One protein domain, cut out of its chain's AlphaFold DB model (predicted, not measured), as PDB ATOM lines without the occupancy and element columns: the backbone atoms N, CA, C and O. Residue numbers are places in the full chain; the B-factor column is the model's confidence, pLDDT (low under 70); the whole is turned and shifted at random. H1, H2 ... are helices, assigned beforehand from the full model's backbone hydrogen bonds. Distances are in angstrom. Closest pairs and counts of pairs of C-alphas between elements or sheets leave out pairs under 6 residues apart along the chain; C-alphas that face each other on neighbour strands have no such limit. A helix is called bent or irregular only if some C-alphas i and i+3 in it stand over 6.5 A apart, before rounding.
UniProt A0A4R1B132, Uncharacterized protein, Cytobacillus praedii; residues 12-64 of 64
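This is residues 12 to 64 of the 64 residues of an uncharacterized protein of Cytobacillus praedii (UniProt A0A4R1B132). A short helix, H1, stands at one end of a long helix, H2, the two making a corner like an L, and beyond the far end of H2 a loose tail runs outward and then folds back. H2 makes much of the length, and its stretch from residue 35 to 46 has nothing packed on it. The printed part has 53 residues with two named helices, H1 then H2 along the chain, and no named strand; the class is all helix. The whole is extended, with a radius of gyration of the C-alphas of 17.9 A and spans of 52 by 20 by 14 A.

After residues 12 to 16 comes H1, residues 17 to 26, and a tight link of 4 residues joins it to H2, residues 31 to 51. H1 and H2 meet only through their link. Residues 35 to 46, which belong to H2, stand free. In H1 and H2 every O i to N i+4 pair is within hydrogen-bond range. Residues 52 to 64 hold no named element, and of these residues 53 to 58 stand free.

H1 runs from Glu 17, with its C-alpha at (32.744, -41.492, 11.293), to Ile 26, 14.6 A from first to last C-alpha. H2 begins at Phe 31, C-alpha at (21.679, -27.200, 5.081), and ends at Ile 51, C-alpha at (40.593, -3.097, 6.591), 30.7 A from first to last C-alpha. Neither helix is bent.

The two C-alphas farthest apart, those of Thr 15 and Ser 56, are 52.3 A apart. The printed part has no cut and ends at Gly 64, the chain's last residue. The mean pLDDT of the printed part is 82.2, and the model's confidence is low, under 70, in residues 49 to 64, of which 49 to 51 belong to H2.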
ATOM      1  N   PHE A  12      28.366 -36.727   1.420       96.44
ATOM      2  CA  PHE A  12      28.896 -37.231   2.687       96.44
ATOM      3  C   PHE A  12      29.137 -38.736   2.580       96.44
ATOM      4  O   PHE A  12      28.308 -39.470   2.033       96.44
ATOM      5  N   ASN A  13      30.261 -39.209   3.105       97.25
ATOM      6  CA  ASN A  13      30.570 -40.626   3.194       97.25
ATOM      7  C   ASN A  13      30.005 -41.216   4.495       97.25
ATOM      8  O   ASN A  13      30.616 -41.106   5.552       97.25
ATOM      9  N   ILE A  14      28.891 -41.943   4.399       95.44
ATOM     10  CA  ILE A  14      28.217 -42.557   5.557       95.44
ATOM     11  C   ILE A  14      29.050 -43.624   6.285       95.44
ATOM     12  O   ILE A  14      28.722 -43.994   7.408       95.44
ATOM     13  N   THR A  15      30.114 -44.144   5.664       97.25
ATOM     14  CA  THR A  15      31.027 -45.092   6.324       97.25
ATOM     15  C   THR A  15      32.098 -44.382   7.146       97.25
ATOM     16  O   THR A  15      32.582 -44.948   8.126       97.25
ATOM     17  N   ASN A  16      32.409 -43.123   6.822       97.88
ATOM     18  CA  ASN A  16      33.334 -42.298   7.586       97.88
ATOM     19  C   ASN A  16      32.641 -41.762   8.849       97.88
ATOM     20  O   ASN A  16      31.523 -41.258   8.799       97.88
ATOM     21  N   GLU A  17      33.297 -41.900   9.996       97.56
ATOM     22  CA  GLU A  17      32.744 -41.492  11.293       97.56
ATOM     23  C   GLU A  17      32.553 -39.974  11.395       97.56
ATOM     24  O   GLU A  17      31.502 -39.503  11.819       97.56
ATOM     25  N   LYS A  18      33.510 -39.199  10.885       97.50
ATOM     26  CA  LYS A  18      33.468 -37.737  10.912       97.50
ATOM     27  C   LYS A  18      32.329 -37.171  10.063       97.50
ATOM     28  O   LYS A  18      31.630 -36.252  10.475       97.50
ATOM     29  N   ASP A  19      32.104 -37.752   8.888       97.81
ATOM     30  CA  ASP A  19      30.977 -37.368   8.036       97.81
ATOM     31  C   ASP A  19      29.632 -37.740   8.670       97.81
ATOM     32  O   ASP A  19      28.660 -36.998   8.512       97.81
ATOM     33  N   ARG A  20      29.566 -38.839   9.435       97.88
ATOM     34  CA  ARG A  20      28.377 -39.174  10.233       97.88
ATOM     35  C   ARG A  20      28.107 -38.134  11.316       97.88
ATOM     36  O   ARG A  20      26.959 -37.722  11.458       97.88
ATOM     37  N   GLU A  21      29.134 -37.666  12.021       97.69
ATOM     38  CA  GLU A  21      28.990 -36.575  12.997       97.69
ATOM     39  C   GLU A  21      28.479 -35.287  12.334       97.69
ATOM     40  O   GLU A  21      27.577 -34.629  12.858       97.69
ATOM     41  N   TYR A  22      28.997 -34.938  11.149       96.12
ATOM     42  CA  TYR A  22      28.501 -33.782  10.399       96.12
ATOM     43  C   TYR A  22      27.026 -33.928  10.040       96.12
ATOM     44  O   TYR A  22      26.265 -32.980  10.235       96.12
ATOM     45  N   LEU A  23      26.626 -35.101   9.536       96.12
ATOM     46  CA  LEU A  23      25.242 -35.400   9.175       96.12
ATOM     47  C   LEU A  23      24.307 -35.298  10.385       96.12
ATOM     48  O   LEU A  23      23.259 -34.672  10.268       96.12
ATOM     49  N   GLN A  24      24.705 -35.830  11.543       96.56
ATOM     50  CA  GLN A  24      23.936 -35.709  12.788       96.56
ATOM     51  C   GLN A  24      23.781 -34.248  13.224       96.56
ATOM     52  O   GLN A  24      22.693 -33.819  13.600       96.56
ATOM     53  N   HIS A  25      24.848 -33.453  13.133       96.31
ATOM     54  CA  HIS A  25      24.803 -32.042  13.512       96.31
ATOM     55  C   HIS A  25      23.834 -31.220  12.644       96.31
ATOM     56  O   HIS A  25      23.183 -30.299  13.141       96.31
ATOM     57  N   ILE A  26      23.740 -31.535  11.349       95.31
ATOM     58  CA  ILE A  26      22.922 -30.782  10.384       95.31
ATOM     59  C   ILE A  26      21.549 -31.404  10.108       95.31
ATOM     60  O   ILE A  26      20.790 -30.818   9.339       95.31
ATOM     61  N   GLU A  27      21.222 -32.548  10.713       94.56
ATOM     62  CA  GLU A  27      20.017 -33.342  10.426       94.56
ATOM     63  C   GLU A  27      18.726 -32.512  10.493       94.56
ATOM     64  O   GLU A  27      17.875 -32.595   9.609       94.56
ATOM     65  N   ASN A  28      18.616 -31.641  11.498       94.75
ATOM     66  CA  ASN A  28      17.436 -30.805  11.736       94.75
ATOM     67  C   ASN A  28      17.609 -29.354  11.251       94.75
ATOM     68  O   ASN A  28      16.850 -28.464  11.641       94.75
ATOM     69  N   LEU A  29      18.619 -29.088  10.418       94.00
ATOM     70  CA  LEU A  29      18.935 -27.753   9.912       94.00
ATOM     71  C   LEU A  29      18.643 -27.641   8.414       94.00
ATOM     72  O   LEU A  29      18.843 -28.564   7.627       94.00
ATOM     73  N   ASN A  30      18.262 -26.442   7.968       95.31
ATOM     74  CA  ASN A  30      18.292 -26.129   6.543       95.31
ATOM     75  C   ASN A  30      19.755 -26.033   6.086       95.31
ATOM     76  O   ASN A  30      20.382 -24.979   6.226       95.31
ATOM     77  N   PHE A  31      20.281 -27.113   5.506       93.69
ATOM     78  CA  PHE A  31      21.679 -27.200   5.081       93.69
ATOM     79  C   PHE A  31      22.098 -26.050   4.155       93.69
ATOM     80  O   PHE A  31      23.149 -25.439   4.345       93.69
ATOM     81  N   SER A  32      21.248 -25.684   3.191       92.94
ATOM     82  CA  SER A  32      21.539 -24.569   2.279       92.94
ATOM     83  C   SER A  32      21.618 -23.227   3.010       92.94
ATOM     84  O   SER A  32      22.466 -22.399   2.680       92.94
ATOM     85  N   GLY A  33      20.744 -22.997   3.991       94.88
ATOM     86  CA  GLY A  33      20.775 -21.803   4.836       94.88
ATOM     87  C   GLY A  33      22.013 -21.765   5.728       94.88
ATOM     88  O   GLY A  33      22.706 -20.750   5.770       94.88
ATOM     89  N   TYR A  34      22.336 -22.894   6.360       95.38
ATOM     90  CA  TYR A  34      23.522 -23.054   7.197       95.38
ATOM     91  C   TYR A  34      24.809 -22.721   6.429       95.38
ATOM     92  O   TYR A  34      25.578 -21.853   6.845       95.38
ATOM     93  N   VAL A  35      25.000 -23.328   5.253       95.38
ATOM     94  CA  VAL A  35      26.176 -23.085   4.404       95.38
ATOM     95  C   VAL A  35      26.253 -21.624   3.951       95.38
ATOM     96  O   VAL A  35      27.329 -21.028   4.001       95.38
ATOM     97  N   LYS A  36      25.132 -21.003   3.559       95.75
ATOM     98  CA  LYS A  36      25.113 -19.575   3.188       95.75
ATOM     99  C   LYS A  36      25.527 -18.668   4.346       95.75
ATOM    100  O   LYS A  36      26.309 -17.748   4.123       95.75
ATOM    101  N   GLY A  37      25.071 -18.956   5.566       96.75
ATOM    102  CA  GLY A  37      25.475 -18.212   6.760       96.75
ATOM    103  C   GLY A  37      26.971 -18.342   7.067       96.75
ATOM    104  O   GLY A  37      27.610 -17.365   7.455       96.75
ATOM    105  N   LEU A  38      27.561 -19.524   6.850       95.38
ATOM    106  CA  LEU A  38      29.013 -19.710   6.969       95.38
ATOM    107  C   LEU A  38      29.785 -18.910   5.910       95.38
ATOM    108  O   LEU A  38      30.771 -18.253   6.245       95.38
ATOM    109  N   ILE A  39      29.325 -18.925   4.655       96.69
ATOM    110  CA  ILE A  39      29.940 -18.166   3.554       96.69
ATOM    111  C   ILE A  39      29.881 -16.661   3.833       96.69
ATOM    112  O   ILE A  39      30.882 -15.970   3.665       96.69
ATOM    113  N   GLU A  40      28.741 -16.144   4.289       96.88
ATOM    114  CA  GLU A  40      28.583 -14.726   4.623       96.88
ATOM    115  C   GLU A  40      29.557 -14.291   5.726       96.88
ATOM    116  O   GLU A  40      30.278 -13.303   5.563       96.88
ATOM    117  N   LYS A  41      29.656 -15.071   6.809       95.44
ATOM    118  CA  LYS A  41      30.618 -14.813   7.893       95.44
ATOM    119  C   LYS A  41      32.064 -14.831   7.394       95.44
ATOM    120  O   LYS A  41      32.855 -13.985   7.813       95.44
ATOM    121  N   ASP A  42      32.417 -15.753   6.500       95.44
ATOM    122  CA  ASP A  42      33.756 -15.813   5.902       95.44
ATOM    123  C   ASP A  42      34.046 -14.597   5.005       95.44
ATOM    124  O   ASP A  42      35.114 -13.992   5.115       95.44
ATOM    125  N   ILE A  43      33.078 -14.172   4.183       93.31
ATOM    126  CA  ILE A  43      33.180 -12.954   3.364       93.31
ATOM    127  C   ILE A  43      33.409 -11.730   4.256       93.31
ATOM    128  O   ILE A  43      34.331 -10.953   4.002       93.31
ATOM    129  N   ILE A  44      32.607 -11.564   5.314       93.25
ATOM    130  CA  ILE A  44      32.742 -10.451   6.263       93.25
ATOM    131  C   ILE A  44      34.118 -10.488   6.931       93.25
ATOM    132  O   ILE A  44      34.814  -9.474   6.959       93.25
ATOM    133  N   ARG A  45      34.555 -11.659   7.413       91.19
ATOM    134  CA  ARG A  45      35.870 -11.833   8.043       91.19
ATOM    135  C   ARG A  45      37.011 -11.456   7.098       91.19
ATOM    136  O   ARG A  45      37.964 -10.808   7.528       91.19
ATOM    137  N   LYS A  46      36.925 -11.841   5.823       88.19
ATOM    138  CA  LYS A  46      37.918 -11.489   4.794       88.19
ATOM    139  C   LYS A  46      37.938  -9.989   4.513       88.19
ATOM    140  O   LYS A  46      39.016  -9.403   4.498       88.19
ATOM    141  N   LYS A  47      36.769  -9.356   4.376       84.94
ATOM    142  CA  LYS A  47      36.662  -7.898   4.204       84.94
ATOM    143  C   LYS A  47      37.216  -7.137   5.416       84.94
ATOM    144  O   LYS A  47      37.979  -6.198   5.243       84.94
ATOM    145  N   ALA A  48      36.912  -7.579   6.636       78.12
ATOM    146  CA  ALA A  48      37.404  -6.951   7.864       78.12
ATOM    147  C   ALA A  48      38.931  -7.060   8.036       78.12
ATOM    148  O   ALA A  48      39.561  -6.117   8.515       78.12
ATOM    149  N   ARG A  49      39.536  -8.181   7.616       69.12
ATOM    150  CA  ARG A  49      41.001  -8.349   7.570       69.12
ATOM    151  C   ARG A  49      41.666  -7.428   6.550       69.12
ATOM    152  O   ARG A  49      42.750  -6.941   6.818       69.12
ATOM    153  N   ALA A  50      41.015  -7.155   5.420       59.62
ATOM    154  CA  ALA A  50      41.528  -6.193   4.445       59.62
ATOM    155  C   ALA A  50      41.526  -4.741   4.971       59.62
ATOM    156  O   ALA A  50      42.292  -3.920   4.480       59.62
ATOM    157  N   ILE A  51      40.688  -4.431   5.970       57.41
ATOM    158  CA  ILE A  51      40.593  -3.097   6.591       57.41
ATOM    159  C   ILE A  51      41.607  -2.928   7.739       57.41
ATOM    160  O   ILE A  51      42.092  -1.823   7.984       57.41
ATOM    161  N   HIS A  52      41.969  -4.016   8.424       52.06
ATOM    162  CA  HIS A  52      42.951  -4.017   9.509       52.06
ATOM    163  C   HIS A  52      44.300  -4.568   9.033       52.06
ATOM    164  O   HIS A  52      44.535  -5.765   9.153       52.06
ATOM    165  N   MET A  53      45.175  -3.696   8.519       47.91
ATOM    166  CA  MET A  53      46.589  -3.569   8.930       47.91
ATOM    167  C   MET A  53      47.401  -2.786   7.889       47.91
ATOM    168  O   MET A  53      47.754  -3.310   6.839       47.91
ATOM    169  N   ASN A  54      47.776  -1.558   8.252       53.78
ATOM    170  CA  ASN A  54      49.079  -0.994   7.909       53.78
ATOM    171  C   ASN A  54      49.845  -0.812   9.228       53.78
ATOM    172  O   ASN A  54      49.257  -0.381  10.222       53.78
ATOM    173  N   GLU A  55      51.146  -1.103   9.235       54.91
ATOM    174  CA  GLU A  55      52.036  -1.064  10.415       54.91
ATOM    175  C   GLU A  55      52.148   0.323  11.086       54.91
ATOM    176  O   GLU A  55      52.720   0.456  12.161       54.91
ATOM    177  N   SER A  56      51.563   1.364  10.486       58.97
ATOM    178  CA  SER A  56      51.578   2.750  10.972       58.97
ATOM    179  C   SER A  56      50.298   3.187  11.709       58.97
ATOM    180  O   SER A  56      50.125   4.375  11.962       58.97
ATOM    181  N   GLY A  57      49.369   2.273  12.023       51.50
ATOM    182  CA  GLY A  57      48.171   2.585  12.825       51.50
ATOM    183  C   GLY A  57      47.043   3.333  12.094       51.50
ATOM    184  O   GLY A  57      46.094   3.783  12.730       51.50
ATOM    185  N   GLY A  58      47.110   3.463  10.766       49.19
ATOM    186  CA  GLY A  58      46.038   4.051   9.956       49.19
ATOM    187  C   GLY A  58      44.992   3.019   9.519       49.19
ATOM    188  O   GLY A  58      45.345   1.957   9.006       49.19
ATOM    189  N   ILE A  59      43.703   3.347   9.666       55.75
ATOM    190  CA  ILE A  59      42.590   2.555   9.116       55.75
ATOM    191  C   ILE A  59      42.510   2.822   7.609       55.75
ATOM    192  O   ILE A  59      42.225   3.947   7.195       55.75
ATOM    193  N   LYS A  60      42.723   1.798   6.775       52.56
ATOM    194  CA  LYS A  60      42.510   1.902   5.325       52.56
ATOM    195  C   LYS A  60      41.167   1.272   4.963       52.56
ATOM    196  O   LYS A  60      41.036   0.055   4.896       52.56
ATOM    197  N   ILE A  61      40.162   2.110   4.727       55.34
ATOM    198  CA  ILE A  61      38.863   1.677   4.203       55.34
ATOM    199  C   ILE A  61      38.980   1.624   2.679       55.34
ATOM    200  O   ILE A  61      39.163   2.658   2.041       55.34
ATOM    201  N   VAL A  62      38.887   0.432   2.089       53.19
ATOM    202  CA  VAL A  62      38.773   0.284   0.632       53.19
ATOM    203  C   VAL A  62      37.302   0.027   0.310       53.19
ATOM    204  O   VAL A  62      36.780  -1.048   0.594       53.19
ATOM    205  N   LEU A  63      36.621   1.049  -0.213       41.38
ATOM    206  CA  LEU A  63      35.274   0.942  -0.776       41.38
ATOM    207  C   LEU A  63      35.407   0.564  -2.258       41.38
ATOM    208  O   LEU A  63      35.899   1.363  -3.051       41.38
ATOM    209  N   GLY A  64      34.991  -0.657  -2.594       38.59
ATOM    210  CA  GLY A  64      34.938  -1.208  -3.951       38.59
ATOM    211  C   GLY A  64      34.419  -2.634  -3.934       38.59
ATOM    212  O   GLY A  64      35.225  -3.533  -3.613       38.59
TER     213      GLY A  64